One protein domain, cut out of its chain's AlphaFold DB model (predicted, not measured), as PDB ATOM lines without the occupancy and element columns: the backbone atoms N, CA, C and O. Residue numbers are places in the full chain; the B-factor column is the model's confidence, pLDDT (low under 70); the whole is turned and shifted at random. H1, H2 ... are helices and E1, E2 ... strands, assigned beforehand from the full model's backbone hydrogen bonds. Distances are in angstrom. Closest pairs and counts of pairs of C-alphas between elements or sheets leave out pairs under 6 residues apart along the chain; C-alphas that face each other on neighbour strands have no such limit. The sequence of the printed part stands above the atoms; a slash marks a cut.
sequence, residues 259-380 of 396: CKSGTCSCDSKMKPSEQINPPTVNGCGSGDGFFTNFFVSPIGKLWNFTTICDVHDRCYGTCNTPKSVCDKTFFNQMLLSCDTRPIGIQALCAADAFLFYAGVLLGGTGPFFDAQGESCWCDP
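Overview. This is residues 259 to 380 of the 396 residues of the protein "Hypothetical protein" of Rotaria socialis (UniProt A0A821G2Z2). Three helices, H2, H3 and H4, fold back and forth side by side, H3 between the others; H5 crosses near one end of H2, and strand E1 lies beyond. The 122 printed residues hold E1 and H1 to H5 in that order, mostly helix; the whole is compact, radius of gyration of the C-alphas 15.4 A, spanning 54 by 28 by 25 A.

Arrangement. H4, residues 343 to 363, and H3, residues 323 to 338, touch as a hairpin at 15 degrees, closest C-alphas Cys 338 and Gln 346, 5.2 A. H3 and H2, residues 306 to 316, form another at 16 degrees, closest C-alphas Cys 315 and Cys 326, 5.5 A. H5, residues 365 to 375, touches H2 about perpendicular at 75 degrees, closest C-alphas Tyr 316 and Phe 368, 5.4 A. H1, residues 290 to 303, only just touches H4, with 3 C-alpha pairs within 8 A, closest Trp 303 and Cys 349, 6.7 A; H4 uses residues 349 to 356 alone. Every O i to N i+4 pair is within hydrogen-bond range in H2, H3 and H5; 7 of 10 in H1, 16 of 17 in H4.

Along the chain. E1, residues 263 to 266, pairs with no named strand and begins at C-alpha 263 (39.982, 42.267, 91.199). H4 is 30.3 A long, H3 22.9 A; H5 ends at C-alpha 375 (41.108, 44.500, 104.625).

Size, cuts and confidence. The printed part has no cut. The link E1 to H1 is long, 23 residues. pLDDT is under 70 in 28 residues, among them 268 to 278 and 285 to 298.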
ATOM      1  N   CYS A 259      38.552  36.578  94.494       77.75
ATOM      2  CA  CYS A 259      39.665  37.323  93.910       77.75
ATOM      3  C   CYS A 259      40.188  36.638  92.643       77.75
ATOM      4  O   CYS A 259      40.700  35.519  92.689       77.75
ATOM      5  N   LYS A 260      40.046  37.297  91.487       80.75
ATOM      6  CA  LYS A 260      40.534  36.812  90.187       80.75
ATOM      7  C   LYS A 260      41.002  37.978  89.326       80.75
ATOM      8  O   LYS A 260      40.409  39.057  89.339       80.75
ATOM      9  N   SER A 261      42.073  37.749  88.568       83.12
ATOM     10  CA  SER A 261      42.574  38.680  87.544       83.12
ATOM     11  C   SER A 261      42.761  40.131  88.030       83.12
ATOM     12  O   SER A 261      42.437  41.072  87.311       83.12
ATOM     13  N   GLY A 262      43.268  40.326  89.255       79.50
ATOM     14  CA  GLY A 262      43.536  41.658  89.821       79.50
ATOM     15  C   GLY A 262      42.302  42.415  90.327       79.50
ATOM     16  O   GLY A 262      42.353  43.634  90.486       79.50
ATOM     17  N   THR A 263      41.195  41.715  90.575       82.75
ATOM     18  CA  THR A 263      39.982  42.267  91.199       82.75
ATOM     19  C   THR A 263      39.430  41.297  92.239       82.75
ATOM     20  O   THR A 263      39.563  40.085  92.064       82.75
ATOM     21  N   CYS A 264      38.813  41.823  93.298       78.44
ATOM     22  CA  CYS A 264      38.126  41.046  94.330       78.44
ATOM     23  C   CYS A 264      36.670  41.501  94.423       78.44
ATOM     24  O   CYS A 264      36.391  42.696  94.414       78.44
ATOM     25  N   SER A 265      35.743  40.547  94.483       77.94
ATOM     26  CA  SER A 265      34.302  40.810  94.505       77.94
ATOM     27  C   SER A 265      33.593  39.870  95.468       77.94
ATOM     28  O   SER A 265      34.098  38.790  95.761       77.94
ATOM     29  N   CYS A 266      32.422  40.276  95.944       74.69
ATOM     30  CA  CYS A 266      31.550  39.394  96.705       74.69
ATOM     31  C   CYS A 266      30.653  38.587  95.772       74.69
ATOM     32  O   CYS A 266      30.238  39.086  94.724       74.69
ATOM     33  N   ASP A 267      30.317  37.361  96.169       70.06
ATOM     34  CA  ASP A 267      29.293  36.593  95.465       70.06
ATOM     35  C   ASP A 267      27.950  37.356  95.448       70.06
ATOM     36  O   ASP A 267      27.673  38.188  96.316       70.06
ATOM     37  N   SER A 268      27.124  37.051  94.445       58.28
ATOM     38  CA  SER A 268      26.000  37.795  93.838       58.28
ATOM     39  C   SER A 268      24.899  38.331  94.773       58.28
ATOM     40  O   SER A 268      23.902  38.889  94.315       58.28
ATOM     41  N   LYS A 269      25.031  38.136  96.081       57.31
ATOM     42  CA  LYS A 269      24.083  38.548  97.116       57.31
ATOM     43  C   LYS A 269      24.708  39.464  98.175       57.31
ATOM     44  O   LYS A 269      23.960  40.110  98.887       57.31
ATOM     45  N   MET A 270      26.026  39.589  98.280       56.81
ATOM     46  CA  MET A 270      26.672  40.342  99.364       56.81
ATOM     47  C   MET A 270      27.286  41.654  98.874       56.81
ATOM     48  O   MET A 270      27.618  41.796  97.697       56.81
ATOM     49  N   LYS A 271      27.443  42.626  99.778       57.75
ATOM     50  CA  LYS A 271      28.206  43.851  99.502       57.75
ATOM     51  C   LYS A 271      29.562  43.801 100.215       57.75
ATOM     52  O   LYS A 271      29.634  43.201 101.290       57.75
ATOM     53  N   PRO A 272      30.611  44.418  99.636       57.25
ATOM     54  CA  PRO A 272      31.870  44.622 100.342       57.25
ATOM     55  C   PRO A 272      31.621  45.397 101.633       57.25
ATOM     56  O   PRO A 272      30.760  46.282 101.663       57.25
ATOM     57  N   SER A 273      32.364  45.058 102.679       62.38
ATOM     58  CA  SER A 273      32.333  45.785 103.938       62.38
ATOM     59  C   SER A 273      32.627  47.273 103.753       62.38
ATOM     60  O   SER A 273      33.411  47.672 102.887       62.38
ATOM     61  N   GLU A 274      32.003  48.110 104.585       60.84
ATOM     62  CA  GLU A 274      32.507  49.469 104.769       60.84
ATOM     63  C   GLU A 274      33.911  49.371 105.372       60.84
ATOM     64  O   GLU A 274      34.155  48.586 106.289       60.84
ATOM     65  N   GLN A 275      34.858  50.135 104.835       64.12
ATOM     66  CA  GLN A 275      36.238  50.105 105.298       64.12
ATOM     67  C   GLN A 275      36.340  50.750 106.685       64.12
ATOM     68  O   GLN A 275      36.439  51.967 106.807       64.12
ATOM     69  N   ILE A 276      36.288  49.924 107.735       55.97
ATOM     70  CA  ILE A 276      36.256  50.397 109.130       55.97
ATOM     71  C   ILE A 276      37.634  50.897 109.583       55.97
ATOM     72  O   ILE A 276      37.724  51.884 110.309       55.97
ATOM     73  N   ASN A 277      38.708  50.240 109.139       59.56
ATOM     74  CA  ASN A 277      40.082  50.587 109.496       59.56
ATOM     75  C   ASN A 277      40.910  50.902 108.244       59.56
ATOM     76  O   ASN A 277      40.719  50.248 107.211       59.56
ATOM     77  N   PRO A 278      41.856  51.858 108.329       66.31
ATOM     78  CA  PRO A 278      42.784  52.102 107.239       66.31
ATOM     79  C   PRO A 278      43.601  50.827 106.955       66.31
ATOM     80  O   PRO A 278      43.946  50.099 107.892       66.31
ATOM     81  N   PRO A 279      43.901  50.540 105.680       76.88
ATOM     82  CA  PRO A 279      44.788  49.450 105.300       76.88
ATOM     83  C   PRO A 279      46.141  49.520 106.001       76.88
ATOM     84  O   PRO A 279      46.639  50.605 106.320       76.88
ATOM     85  N   THR A 280      46.748  48.354 106.177       80.19
ATOM     86  CA  THR A 280      48.142  48.212 106.592       80.19
ATOM     87  C   THR A 280      49.069  48.803 105.528       80.19
ATOM     88  O   THR A 280      48.745  48.835 104.343       80.19
ATOM     89  N   VAL A 281      50.216  49.316 105.972       84.69
ATOM     90  CA  VAL A 281      51.293  49.805 105.101       84.69
ATOM     91  C   VAL A 281      52.598  49.170 105.546       84.69
ATOM     92  O   VAL A 281      52.817  48.996 106.748       84.69
ATOM     93  N   ASN A 282      53.455  48.816 104.597       81.25
ATOM     94  CA  ASN A 282      54.790  48.283 104.868       81.25
ATOM     95  C   ASN A 282      55.885  48.991 104.049       81.25
ATOM     96  O   ASN A 282      57.056  48.603 104.102       81.25
ATOM     97  N   GLY A 283      55.529  50.080 103.363       84.88
ATOM     98  CA  GLY A 283      56.440  50.874 102.555       84.88
ATOM     99  C   GLY A 283      56.685  50.215 101.204       84.88
ATOM    100  O   GLY A 283      55.820  49.581 100.621       84.88
ATOM    101  N   CYS A 284      57.881  50.378 100.644       81.06
ATOM    102  CA  CYS A 284      58.179  49.876  99.300       81.06
ATOM    103  C   CYS A 284      58.571  48.385  99.249       81.06
ATOM    104  O   CYS A 284      59.521  48.035  98.543       81.06
ATOM    105  N   GLY A 285      57.909  47.498  99.998       69.75
ATOM    106  CA  GLY A 285      58.324  46.095 100.051       69.75
ATOM    107  C   GLY A 285      57.268  45.128 100.565       69.75
ATOM    108  O   GLY A 285      56.986  45.083 101.752       69.75
ATOM    109  N   SER A 286      56.787  44.254  99.680       57.69
ATOM    110  CA  SER A 286      55.785  43.229  99.994       57.69
ATOM    111  C   SER A 286      56.371  41.846 100.342       57.69
ATOM    112  O   SER A 286      55.684  40.843 100.181       57.69
ATOM    113  N   GLY A 287      57.637  41.743 100.772       53.06
ATOM    114  CA  GLY A 287      58.228  40.454 101.168       53.06
ATOM    115  C   GLY A 287      59.712  40.502 101.541       53.06
ATOM    116  O   GLY A 287      60.460  41.335 101.027       53.06
ATOM    117  N   ASP A 288      60.137  39.575 102.404       45.94
ATOM    118  CA  ASP A 288      61.523  39.367 102.858       45.94
ATOM    119  C   ASP A 288      62.399  38.721 101.765       45.94
ATOM    120  O   ASP A 288      62.824  37.569 101.855       45.94
ATOM    121  N   GLY A 289      62.658  39.465 100.688       50.16
ATOM    122  CA  GLY A 289      63.432  39.015  99.532       50.16
ATOM    123  C   GLY A 289      64.654  39.886  99.247       50.16
ATOM    124  O   GLY A 289      64.704  41.072  99.560       50.16
ATOM    125  N   PHE A 290      65.665  39.315  98.590       42.38
ATOM    126  CA  PHE A 290      66.852  40.063  98.156       42.38
ATOM    127  C   PHE A 290      66.498  41.227  97.209       42.38
ATOM    128  O   PHE A 290      67.057  42.314  97.331       42.38
ATOM    129  N   PHE A 291      65.530  41.034  96.305       46.81
ATOM    130  CA  PHE A 291      65.105  42.070  95.358       46.81
ATOM    131  C   PHE A 291      64.473  43.279  96.071       46.81
ATOM    132  O   PHE A 291      64.824  44.424  95.785       46.81
ATOM    133  N   THR A 292      63.606  43.034  97.056       56.34
ATOM    134  CA  THR A 292      62.957  44.083  97.854       56.34
ATOM    135  C   THR A 292      63.946  44.780  98.790       56.34
ATOM    136  O   THR A 292      63.966  46.007  98.848       56.34
ATOM    137  N   ASN A 293      64.831  44.034  99.458       51.09
ATOM    138  CA  ASN A 293      65.742  44.592 100.464       51.09
ATOM    139  C   ASN A 293      67.003  45.258  99.889       51.09
ATOM    140  O   ASN A 293      67.516  46.197 100.499       51.09
ATOM    141  N   PHE A 294      67.509  44.810  98.737       47.25
ATOM    142  CA  PHE A 294      68.775  45.303  98.176       47.25
ATOM    143  C   PHE A 294      68.602  46.255  96.986       47.25
ATOM    144  O   PHE A 294      69.433  47.139  96.796       47.25
ATOM    145  N   PHE A 295      67.529  46.116  96.204       56.47
ATOM    146  CA  PHE A 295      67.273  46.990  95.054       56.47
ATOM    147  C   PHE A 295      66.129  47.964  95.332       56.47
ATOM    148  O   PHE A 295      66.338  49.173  95.328       56.47
ATOM    149  N   VAL A 296      64.934  47.460  95.644       62.78
ATOM    150  CA  VAL A 296      63.728  48.299  95.751       62.78
ATOM    151  C   VAL A 296      63.774  49.216  96.979       62.78
ATOM    152  O   VAL A 296      63.549  50.413  96.856       62.78
ATOM    153  N   SER A 297      64.135  48.723  98.163       63.75
ATOM    154  CA  SER A 297      64.158  49.542  99.386       63.75
ATOM    155  C   SER A 297      65.226  50.657  99.354       63.75
ATOM    156  O   SER A 297      64.894  51.803  99.676       63.75
ATOM    157  N   PRO A 298      66.476  50.418  98.902       68.62
ATOM    158  CA  PRO A 298      67.474  51.484  98.775       68.62
ATOM    159  C   PRO A 298      67.133  52.519  97.697       68.62
ATOM    160  O   PRO A 298      67.274  53.714  97.949       68.62
ATOM    161  N   ILE A 299      66.633  52.086  96.534       70.56
ATOM    162  CA  ILE A 299      66.194  52.990  95.459       70.56
ATOM    163  C   ILE A 299      64.956  53.783  95.902       70.56
ATOM    164  O   ILE A 299      64.869  54.991  95.695       70.56
ATOM    165  N   GLY A 300      64.029  53.133  96.605       67.44
ATOM    166  CA  GLY A 300      62.827  53.768  97.140       67.44
ATOM    167  C   GLY A 300      63.167  54.849  98.161       67.44
ATOM    168  O   GLY A 300      62.602  55.940  98.118       67.44
ATOM    169  N   LYS A 301      64.156  54.602  99.027       77.06
ATOM    170  CA  LYS A 301      64.688  55.616  99.950       77.06
ATOM    171  C   LYS A 301      65.427  56.738  99.220       77.06
ATOM    172  O   LYS A 301      65.244  57.896  99.585       77.06
ATOM    173  N   LEU A 302      66.215  56.422  98.189       81.88
ATOM    174  CA  LEU A 302      66.953  57.410  97.392       81.88
ATOM    175  C   LEU A 302      66.013  58.441  96.749       81.88
ATOM    176  O   LEU A 302      66.280  59.642  96.804       81.88
ATOM    177  N   TRP A 303      64.896  57.981  96.182       85.44
ATOM    178  CA  TRP A 303      63.927  58.847  95.503       85.44
ATOM    179  C   TRP A 303      62.806  59.371  96.401       85.44
ATOM    180  O   TRP A 303      62.050  60.243  95.974       85.44
ATOM    181  N   ASN A 304      62.745  58.919  97.657       87.31
ATOM    182  CA  ASN A 304      61.665  59.188  98.609       87.31
ATOM    183  C   ASN A 304      60.297  58.630  98.160       87.31
ATOM    184  O   ASN A 304      59.248  59.237  98.377       87.31
ATOM    185  N   PHE A 305      60.305  57.448  97.542       90.50
ATOM    186  CA  PHE A 305      59.094  56.742  97.126       90.50
ATOM    187  C   PHE A 305      58.351  56.069  98.280       90.50
ATOM    188  O   PHE A 305      57.205  55.691  98.085       90.50
ATOM    189  N   THR A 306      58.925  55.964  99.485       88.94
ATOM    190  CA  THR A 306      58.274  55.304 100.636       88.94
ATOM    191  C   THR A 306      56.850  55.801 100.872       88.94
ATOM    192  O   THR A 306      55.930  55.000 100.969       88.94
ATOM    193  N   THR A 307      56.642  57.120 100.862       90.69
ATOM    194  CA  THR A 307      55.304  57.704 101.067       90.69
ATOM    195  C   THR A 307      54.315  57.355  99.951       90.69
ATOM    196  O   THR A 307      53.116  57.255 100.200       90.69
ATOM    197  N   ILE A 308      54.813  57.145  98.732       93.69
ATOM    198  CA  ILE A 308      54.036  56.765  97.548       93.69
ATOM    199  C   ILE A 308      53.708  55.268  97.598       93.69
ATOM    200  O   ILE A 308      52.588  54.873  97.282       93.69
ATOM    201  N   CYS A 309      54.647  54.447  98.067       92.62
ATOM    202  CA  CYS A 309      54.418  53.035  98.350       92.62
ATOM    203  C   CYS A 309      53.359  52.854  99.446       92.62
ATOM    204  O   CYS A 309      52.411  52.112  99.239       92.62
ATOM    205  N   ASP A 310      53.394  53.644 100.525       90.75
ATOM    206  CA  ASP A 310      52.339  53.604 101.549       90.75
ATOM    207  C   ASP A 310      50.952  53.958 100.976       90.75
ATOM    208  O   ASP A 310      49.921  53.482 101.451       90.75
ATOM    209  N   VAL A 311      50.885  54.845  99.971       93.50
ATOM    210  CA  VAL A 311      49.627  55.147  99.262       93.50
ATOM    211  C   VAL A 311      49.187  53.963  98.400       93.50
ATOM    212  O   VAL A 311      47.989  53.684  98.332       93.50
ATOM    213  N   HIS A 312      50.125  53.263  97.763       94.50
ATOM    214  CA  HIS A 312      49.851  52.056  96.981       94.50
ATOM    215  C   HIS A 312      49.357  50.902  97.857       94.50
ATOM    216  O   HIS A 312      48.309  50.345  97.538       94.50
ATOM    217  N   ASP A 313      49.996  50.646  98.999       92.50
ATOM    218  CA  ASP A 313      49.559  49.665 100.003       92.50
ATOM    219  C   ASP A 313      48.134  49.964 100.479       92.50
ATOM    220  O   ASP A 313      47.257  49.094 100.493       92.50
ATOM    221  N   ARG A 314      47.854  51.245 100.770       90.25
ATOM    222  CA  ARG A 314      46.495  51.688 101.096       90.25
ATOM    223  C   ARG A 314      45.513  51.425  99.964       90.25
ATOM    224  O   ARG A 314      44.405  50.955 100.203       90.25
ATOM    225  N   CYS A 315      45.895  51.692  98.725       92.88
ATOM    226  CA  CYS A 315      45.031  51.391  97.593       92.88
ATOM    227  C   CYS A 315      44.767  49.882  97.469       92.88
ATOM    228  O   CYS A 315      43.621  49.472  97.292       92.88
ATOM    229  N   TYR A 316      45.798  49.051  97.632       91.50
ATOM    230  CA  TYR A 316      45.693  47.593  97.607       91.50
ATOM    231  C   TYR A 316      44.765  47.041  98.686       91.50
ATOM    232  O   TYR A 316      44.006  46.123  98.398       91.50
ATOM    233  N   GLY A 317      44.760  47.616  99.887       86.19
ATOM    234  CA  GLY A 317      43.803  47.249 100.932       86.19
ATOM    235  C   GLY A 317      42.459  47.981 100.853       86.19
ATOM    236  O   GLY A 317      41.620  47.797 101.731       86.19
ATOM    237  N   THR A 318      42.222  48.837  99.852       86.56
ATOM    238  CA  THR A 318      40.925  49.513  99.692       86.56
ATOM    239  C   THR A 318      39.942  48.599  98.976       86.56
ATOM    240  O   THR A 318      40.160  48.212  97.823       86.56
ATOM    241  N   CYS A 319      38.837  48.255  99.632       82.06
ATOM    242  CA  CYS A 319      37.957  47.193  99.153       82.06
ATOM    243  C   CYS A 319      37.374  47.444  97.770       82.06
ATOM    244  O   CYS A 319      36.887  48.535  97.472       82.06
ATOM    245  N   ASN A 320      37.415  46.403  96.930       78.44
ATOM    246  CA  ASN A 320      36.900  46.421  95.558       78.44
ATOM    247  C   ASN A 320      37.578  47.476  94.651       78.44
ATOM    248  O   ASN A 320      37.052  47.835  93.596       78.44
ATOM    249  N   THR A 321      38.761  47.970  95.035       86.31
ATOM    250  CA  THR A 321      39.577  48.816  94.159       86.31
ATOM    251  C   THR A 321      40.329  47.926  93.174       86.31
ATOM    252  O   THR A 321      41.044  47.022  93.605       86.31
ATOM    253  N   PRO A 322      40.206  48.131  91.850       89.56
ATOM    254  CA  PRO A 322      40.945  47.317  90.895       89.56
ATOM    255  C   PRO A 322      42.452  47.510  91.067       89.56
ATOM    256  O   PRO A 322      42.932  48.645  91.077       89.56
ATOM    257  N   LYS A 323      43.216  46.413  91.083       92.75
ATOM    258  CA  LYS A 323      44.684  46.447  91.181       92.75
ATOM    259  C   LYS A 323      45.314  47.399  90.163       92.75
ATOM    260  O   LYS A 323      46.196  48.186  90.486       92.75
ATOM    261  N   SER A 324      44.800  47.383  88.933       92.12
ATOM    262  CA  SER A 324      45.289  48.237  87.846       92.12
ATOM    263  C   SER A 324      45.111  49.736  88.109       92.12
ATOM    264  O   SER A 324      45.896  50.533  87.599       92.12
ATOM    265  N   VAL A 325      44.106  50.137  88.893       92.81
ATOM    266  CA  VAL A 325      43.922  51.532  89.320       92.81
ATOM    267  C   VAL A 325      45.003  51.904  90.329       92.81
ATOM    268  O   VAL A 325      45.620  52.962  90.190       92.81
ATOM    269  N   CYS A 326      45.284  51.017  91.283       95.62
ATOM    270  CA  CYS A 326      46.347  51.210  92.263       95.62
ATOM    271  C   CYS A 326      47.721  51.306  91.603       95.62
ATOM    272  O   CYS A 326      48.422  52.291  91.817       95.62
ATOM    273  N   ASP A 327      48.072  50.362  90.730       94.31
ATOM    274  CA  ASP A 327      49.386  50.328  90.077       94.31
ATOM    275  C   ASP A 327      49.625  51.549  89.182       94.31
ATOM    276  O   ASP A 327      50.713  52.123  89.176       94.31
ATOM    277  N   LYS A 328      48.601  51.985  88.435       93.25
ATOM    278  CA  LYS A 328      48.699  53.190  87.597       93.25
ATOM    279  C   LYS A 328      48.841  54.451  88.440       93.25
ATOM    280  O   LYS A 328      49.629  55.328  88.098       93.25
ATOM    281  N   THR A 329      48.086  54.547  89.533       94.88
ATOM    282  CA  THR A 329      48.174  55.687  90.457       94.88
ATOM    283  C   THR A 329      49.553  55.745  91.104       94.88
ATOM    284  O   THR A 329      50.160  56.811  91.148       94.88
ATOM    285  N   PHE A 330      50.072  54.592  91.518       95.62
ATOM    286  CA  PHE A 330      51.410  54.431  92.063       95.62
ATOM    287  C   PHE A 330      52.491  54.923  91.098       95.62
ATOM    288  O   PHE A 330      53.295  55.784  91.457       95.62
ATOM    289  N   PHE A 331      52.459  54.465  89.844       94.94
ATOM    290  CA  PHE A 331      53.406  54.917  88.826       94.94
ATOM    291  C   PHE A 331      53.322  56.424  88.567       94.94
ATOM    292  O   PHE A 331      54.343  57.111  88.575       94.94
ATOM    293  N   ASN A 332      52.110  56.959  88.409       95.31
ATOM    294  CA  ASN A 332      51.910  58.386  88.165       95.31
ATOM    295  C   ASN A 332      52.419  59.248  89.331       95.31
ATOM    296  O   ASN A 332      53.033  60.285  89.099       95.31
ATOM    297  N   GLN A 333      52.199  58.824  90.578       94.94
ATOM    298  CA  GLN A 333      52.704  59.544  91.747       94.94
ATOM    299  C   GLN A 333      54.234  59.520  91.825       94.94
ATOM    300  O   GLN A 333      54.833  60.547  92.147       94.94
ATOM    301  N   MET A 334      54.877  58.398  91.477       93.31
ATOM    302  CA  MET A 334      56.340  58.334  91.391       93.31
ATOM    303  C   MET A 334      56.888  59.269  90.305       93.31
ATOM    304  O   MET A 334      57.834  60.006  90.569       93.31
ATOM    305  N   LEU A 335      56.265  59.325  89.121       93.50
ATOM    306  CA  LEU A 335      56.673  60.265  88.067       93.50
ATOM    307  C   LEU A 335      56.534  61.730  88.508       93.50
ATOM    308  O   LEU A 335      57.471  62.508  88.347       93.50
ATOM    309  N   LEU A 336      55.417  62.089  89.149       93.88
ATOM    310  CA  LEU A 336      55.214  63.440  89.690       93.88
ATOM    311  C   LEU A 336      56.257  63.803  90.758       93.88
ATOM    312  O   LEU A 336      56.715  64.943  90.829       93.88
ATOM    313  N   SER A 337      56.668  62.834  91.579       92.00
ATOM    314  CA  SER A 337      57.770  63.002  92.531       92.00
ATOM    315  C   SER A 337      59.102  63.303  91.823       92.00
ATOM    316  O   SER A 337      59.889  64.124  92.313       92.00
ATOM    317  N   CYS A 338      59.334  62.700  90.655       91.50
ATOM    318  CA  CYS A 338      60.527  62.922  89.843       91.50
ATOM    319  C   CYS A 338      60.545  64.283  89.128       91.50
ATOM    320  O   CYS A 338      61.628  64.822  88.906       91.50
ATOM    321  N   ASP A 339      59.392  64.878  88.807       90.50
ATOM    322  CA  ASP A 339      59.305  66.133  88.035       90.50
ATOM    323  C   ASP A 339      59.920  67.349  88.735       90.50
ATOM    324  O   ASP A 339      60.294  68.334  88.102       90.50
ATOM    325  N   THR A 340      60.081  67.275  90.054       86.81
ATOM    326  CA  THR A 340      60.733  68.324  90.850       86.81
ATOM    327  C   THR A 340      62.266  68.302  90.752       86.81
ATOM    328  O   THR A 340      62.940  69.123  91.380       86.81
ATOM    329  N   ARG A 341      62.847  67.357  89.997       85.69
ATOM    330  CA  ARG A 341      64.296  67.123  89.915       85.69
ATOM    331  C   ARG A 341      64.928  67.786  88.679       85.69
ATOM    332  O   ARG A 341      64.256  68.001  87.676       85.69
ATOM    333  N   PRO A 342      66.247  68.069  88.699       89.88
ATOM    334  CA  PRO A 342      66.975  68.504  87.504       89.88
ATOM    335  C   PRO A 342      66.876  67.484  86.360       89.88
ATOM    336  O   PRO A 342      66.901  66.285  86.618       89.88
ATOM    337  N   ILE A 343      66.876  67.949  85.107       76.38
ATOM    338  CA  ILE A 343      66.588  67.162  83.884       76.38
ATOM    339  C   ILE A 343      67.324  65.803  83.817       76.38
ATOM    340  O   ILE A 343      66.718  64.788  83.484       76.38
ATOM    341  N   GLY A 344      68.615  65.746  84.168       73.56
ATOM    342  CA  GLY A 344      69.382  64.487  84.155       73.56
ATOM    343  C   GLY A 344      69.040  63.519  85.296       73.56
ATOM    344  O   GLY A 344      69.105  62.307  85.125       73.56
ATOM    345  N   ILE A 345      68.639  64.048  86.453       80.50
ATOM    346  CA  ILE A 345      68.237  63.271  87.634       80.50
ATOM    347  C   ILE A 345      66.779  62.816  87.499       80.50
ATOM    348  O   ILE A 345      66.440  61.710  87.907       80.50
ATOM    349  N   GLN A 346      65.930  63.640  86.879       83.38
ATOM    350  CA  GLN A 346      64.537  63.321  86.576       83.38
ATOM    351  C   GLN A 346      64.435  62.069  85.699       83.38
ATOM    352  O   GLN A 346      63.642  61.184  86.006       83.38
ATOM    353  N   ALA A 347      65.268  61.952  84.658       77.19
ATOM    354  CA  ALA A 347      65.275  60.783  83.777       77.19
ATOM    355  C   ALA A 347      65.658  59.484  84.512       77.19
ATOM    356  O   ALA A 347      65.025  58.453  84.297       77.19
ATOM    357  N   LEU A 348      66.653  59.539  85.406       81.06
ATOM    358  CA  LEU A 348      67.049  58.394  86.236       81.06
ATOM    359  C   LEU A 348      65.940  58.005  87.225       81.06
ATOM    360  O   LEU A 348      65.568  56.839  87.298       81.06
ATOM    361  N   CYS A 349      65.353  58.988  87.910       87.31
ATOM    362  CA  CYS A 349      64.221  58.781  88.813       87.31
ATOM    363  C   CYS A 349      63.017  58.155  88.088       87.31
ATOM    364  O   CYS A 349      62.405  57.220  88.596       87.31
ATOM    365  N   ALA A 350      62.700  58.622  86.876       85.69
ATOM    366  CA  ALA A 350      61.607  58.084  86.072       85.69
ATOM    367  C   ALA A 350      61.876  56.645  85.594       85.69
ATOM    368  O   ALA A 350      60.953  55.829  85.555       85.69
ATOM    369  N   ALA A 351      63.129  56.313  85.263       81.00
ATOM    370  CA  ALA A 351      63.525  54.947  84.926       81.00
ATOM    371  C   ALA A 351      63.356  53.998  86.126       81.00
ATOM    372  O   ALA A 351      62.809  52.904  85.976       81.00
ATOM    373  N   ASP A 352      63.733  54.441  87.325       82.75
ATOM    374  CA  ASP A 352      63.529  53.668  88.551       82.75
ATOM    375  C   ASP A 352      62.039  53.563  88.924       82.75
ATOM    376  O   ASP A 352      61.571  52.485  89.286       82.75
ATOM    377  N   ALA A 353      61.246  54.625  88.747       86.25
ATOM    378  CA  ALA A 353      59.789  54.570  88.906       86.25
ATOM    379  C   ALA A 353      59.146  53.516  87.985       86.25
ATOM    380  O   ALA A 353      58.228  52.797  88.391       86.25
ATOM    381  N   PHE A 354      59.645  53.383  86.750       83.62
ATOM    382  CA  PHE A 354      59.201  52.343  85.823       83.62
ATOM    383  C   PHE A 354      59.560  50.938  86.324       83.62
ATOM    384  O   PHE A 354      58.737  50.032  86.210       83.62
ATOM    385  N   LEU A 355      60.739  50.754  86.927       81.19
ATOM    386  CA  LEU A 355      61.136  49.472  87.519       81.19
ATOM    387  C   LEU A 355      60.188  49.049  88.654       81.19
ATOM    388  O   LEU A 355      59.771  47.893  88.708       81.19
ATOM    389  N   PHE A 356      59.790  49.986  89.520       86.06
ATOM    390  CA  PHE A 356      58.806  49.726  90.579       86.06
ATOM    391  C   PHE A 356      57.435  49.366  89.999       86.06
ATOM    392  O   PHE A 356      56.810  48.399  90.438       86.06
ATOM    393  N   TYR A 357      56.984  50.100  88.977       88.00
ATOM    394  CA  TYR A 357      55.725  49.809  88.294       88.00
ATOM    395  C   TYR A 357      55.732  48.428  87.618       88.00
ATOM    396  O   TYR A 357      54.778  47.662  87.751       88.00
ATOM    397  N   ALA A 358      56.827  48.063  86.947       79.62
ATOM    398  CA  ALA A 358      57.001  46.732  86.371       79.62
ATOM    399  C   ALA A 358      56.965  45.639  87.450       79.62
ATOM    400  O   ALA A 358      56.325  44.603  87.254       79.62
ATOM    401  N   GLY A 359      57.579  45.892  88.611       82.38
ATOM    402  CA  GLY A 359      57.532  44.997  89.767       82.38
ATOM    403  C   GLY A 359      56.103  44.703  90.225       82.38
ATOM    404  O   GLY A 359      55.721  43.537  90.349       82.38
ATOM    405  N   VAL A 360      55.273  45.737  90.404       84.38
ATOM    406  CA  VAL A 360      53.877  45.533  90.824       84.38
ATOM    407  C   VAL A 360      53.019  44.923  89.717       84.38
ATOM    408  O   VAL A 360      52.135  44.124  90.021       84.38
ATOM    409  N   LEU A 361      53.288  45.197  88.438       80.69
ATOM    410  CA  LEU A 361      52.567  44.564  87.329       80.69
ATOM    411  C   LEU A 361      52.837  43.058  87.230       80.69
ATOM    412  O   LEU A 361      51.893  42.288  87.063       80.69
ATOM    413  N   LEU A 362      54.103  42.645  87.335       76.50
ATOM    414  CA  LEU A 362      54.522  41.251  87.151       76.50
ATOM    415  C   LEU A 362      54.324  40.400  88.412       76.50
ATOM    416  O   LEU A 362      54.007  39.218  88.304       76.50
ATOM    417  N   GLY A 363      54.502  40.992  89.597       80.50
ATOM    418  CA  GLY A 363      54.500  40.270  90.874       80.50
ATOM    419  C   GLY A 363      53.420  40.696  91.869       80.50
ATOM    420  O   GLY A 363      53.233  40.034  92.883       80.50
ATOM    421  N   GLY A 364      52.678  41.774  91.610       83.88
ATOM    422  CA  GLY A 364      51.792  42.365  92.618       83.88
ATOM    423  C   GLY A 364      50.456  41.650  92.827       83.88
ATOM    424  O   GLY A 364      49.684  42.094  93.665       83.88
ATOM    425  N   THR A 365      50.126  40.607  92.057       84.00
ATOM    426  CA  THR A 365      48.796  39.965  92.115       84.00
ATOM    427  C   THR A 365      48.555  39.236  93.435       84.00
ATOM    428  O   THR A 365      47.480  39.390  93.999       84.00
ATOM    429  N   GLY A 366      49.548  38.495  93.937       83.75
ATOM    430  CA  GLY A 366      49.480  37.855  95.257       83.75
ATOM    431  C   GLY A 366      49.315  38.890  96.373       83.75
ATOM    432  O   GLY A 366      48.258  38.911  96.991       83.75
ATOM    433  N   PRO A 367      50.259  39.844  96.521       85.12
ATOM    434  CA  PRO A 367      50.161  40.903  97.525       85.12
ATOM    435  C   PRO A 367      48.866  41.719  97.463       85.12
ATOM    436  O   PRO A 367      48.336  42.116  98.494       85.12
ATOM    437  N   PHE A 368      48.324  41.963  96.266       88.38
ATOM    438  CA  PHE A 368      47.024  42.615  96.114       88.38
ATOM    439  C   PHE A 368      45.885  41.772  96.700       88.38
ATOM    440  O   PHE A 368      45.030  42.301  97.405       88.38
ATOM    441  N   PHE A 369      45.856  40.467  96.420       84.69
ATOM    442  CA  PHE A 369      44.841  39.572  96.979       84.69
ATOM    443  C   PHE A 369      45.001  39.392  98.486       84.69
ATOM    444  O   PHE A 369      43.990  39.379  99.181       84.69
ATOM    445  N   ASP A 370      46.236  39.333  98.982       80.94
ATOM    446  CA  ASP A 370      46.525  39.281 100.413       80.94
ATOM    447  C   ASP A 370      46.017  40.556 101.103       80.94
ATOM    448  O   ASP A 370      45.243  40.477 102.052       80.94
ATOM    449  N   ALA A 371      46.324  41.739 100.556       83.50
ATOM    450  CA  ALA A 371      45.859  43.020 101.091       83.50
ATOM    451  C   ALA A 371      44.325  43.169 101.067       83.50
ATOM    452  O   ALA A 371      43.740  43.707 102.015       83.50
ATOM    453  N   GLN A 372      43.661  42.681 100.010       84.69
ATOM    454  CA  GLN A 372      42.198  42.605  99.959       84.69
ATOM    455  C   GLN A 372      41.681  41.632 101.021       84.69
ATOM    456  O   GLN A 372      40.806  42.012 101.790       84.69
ATOM    457  N   GLY A 373      42.249  40.427 101.125       74.19
ATOM    458  CA  GLY A 373      41.917  39.432 102.151       74.19
ATOM    459  C   GLY A 373      42.041  39.977 103.571       74.19
ATOM    460  O   GLY A 373      41.165  39.763 104.400       74.19
ATOM    461  N   GLU A 374      43.086  40.753 103.843       73.31
ATOM    462  CA  GLU A 374      43.301  41.382 105.144       73.31
ATOM    463  C   GLU A 374      42.313  42.512 105.448       73.31
ATOM    464  O   GLU A 374      42.028  42.793 106.615       73.31
ATOM    465  N   SER A 375      41.842  43.240 104.434       74.50
ATOM    466  CA  SER A 375      41.108  44.500 104.625       74.50
ATOM    467  C   SER A 375      39.616  44.410 104.330       74.50
ATOM    468  O   SER A 375      38.870  45.284 104.770       74.50
ATOM    469  N   CYS A 376      39.177  43.361 103.638       75.31
ATOM    470  CA  CYS A 376      37.854  43.282 103.041       75.31
ATOM    471  C   CYS A 376      37.152  41.979 103.390       75.31
ATOM    472  O   CYS A 376      37.746  40.905 103.401       75.31
ATOM    473  N   TRP A 377      35.849  42.080 103.625       71.44
ATOM    474  CA  TRP A 377      34.977  40.927 103.792       71.44
ATOM    475  C   TRP A 377      33.628  41.196 103.134       71.44
ATOM    476  O   TRP A 377      33.277  42.336 102.820       71.44
ATOM    477  N   CYS A 378      32.868  40.132 102.913       72.19
ATOM    478  CA  CYS A 378      31.523  40.223 102.368       72.19
ATOM    479  C   CYS A 378      30.514  40.212 103.511       72.19
ATOM    480  O   CYS A 378      30.480  39.262 104.293       72.19
ATOM    481  N   ASP A 379      29.707  41.269 103.627       63.69
ATOM    482  CA  ASP A 379      28.693  41.368 104.677       63.69
ATOM    483  C   ASP A 379      27.389  40.664 104.237       63.69
ATOM    484  O   ASP A 379      26.732  41.126 103.290       63.69
ATOM    485  N   PRO A 380      26.976  39.562 104.901       55.78
ATOM    486  CA  PRO A 380      25.706  38.890 104.623       55.78
ATOM    487  C   PRO A 380      24.469  39.715 105.024       55.78
ATOM    488  O   PRO A 380      23.381  39.486 104.491       55.78
TER     489      PRO A 380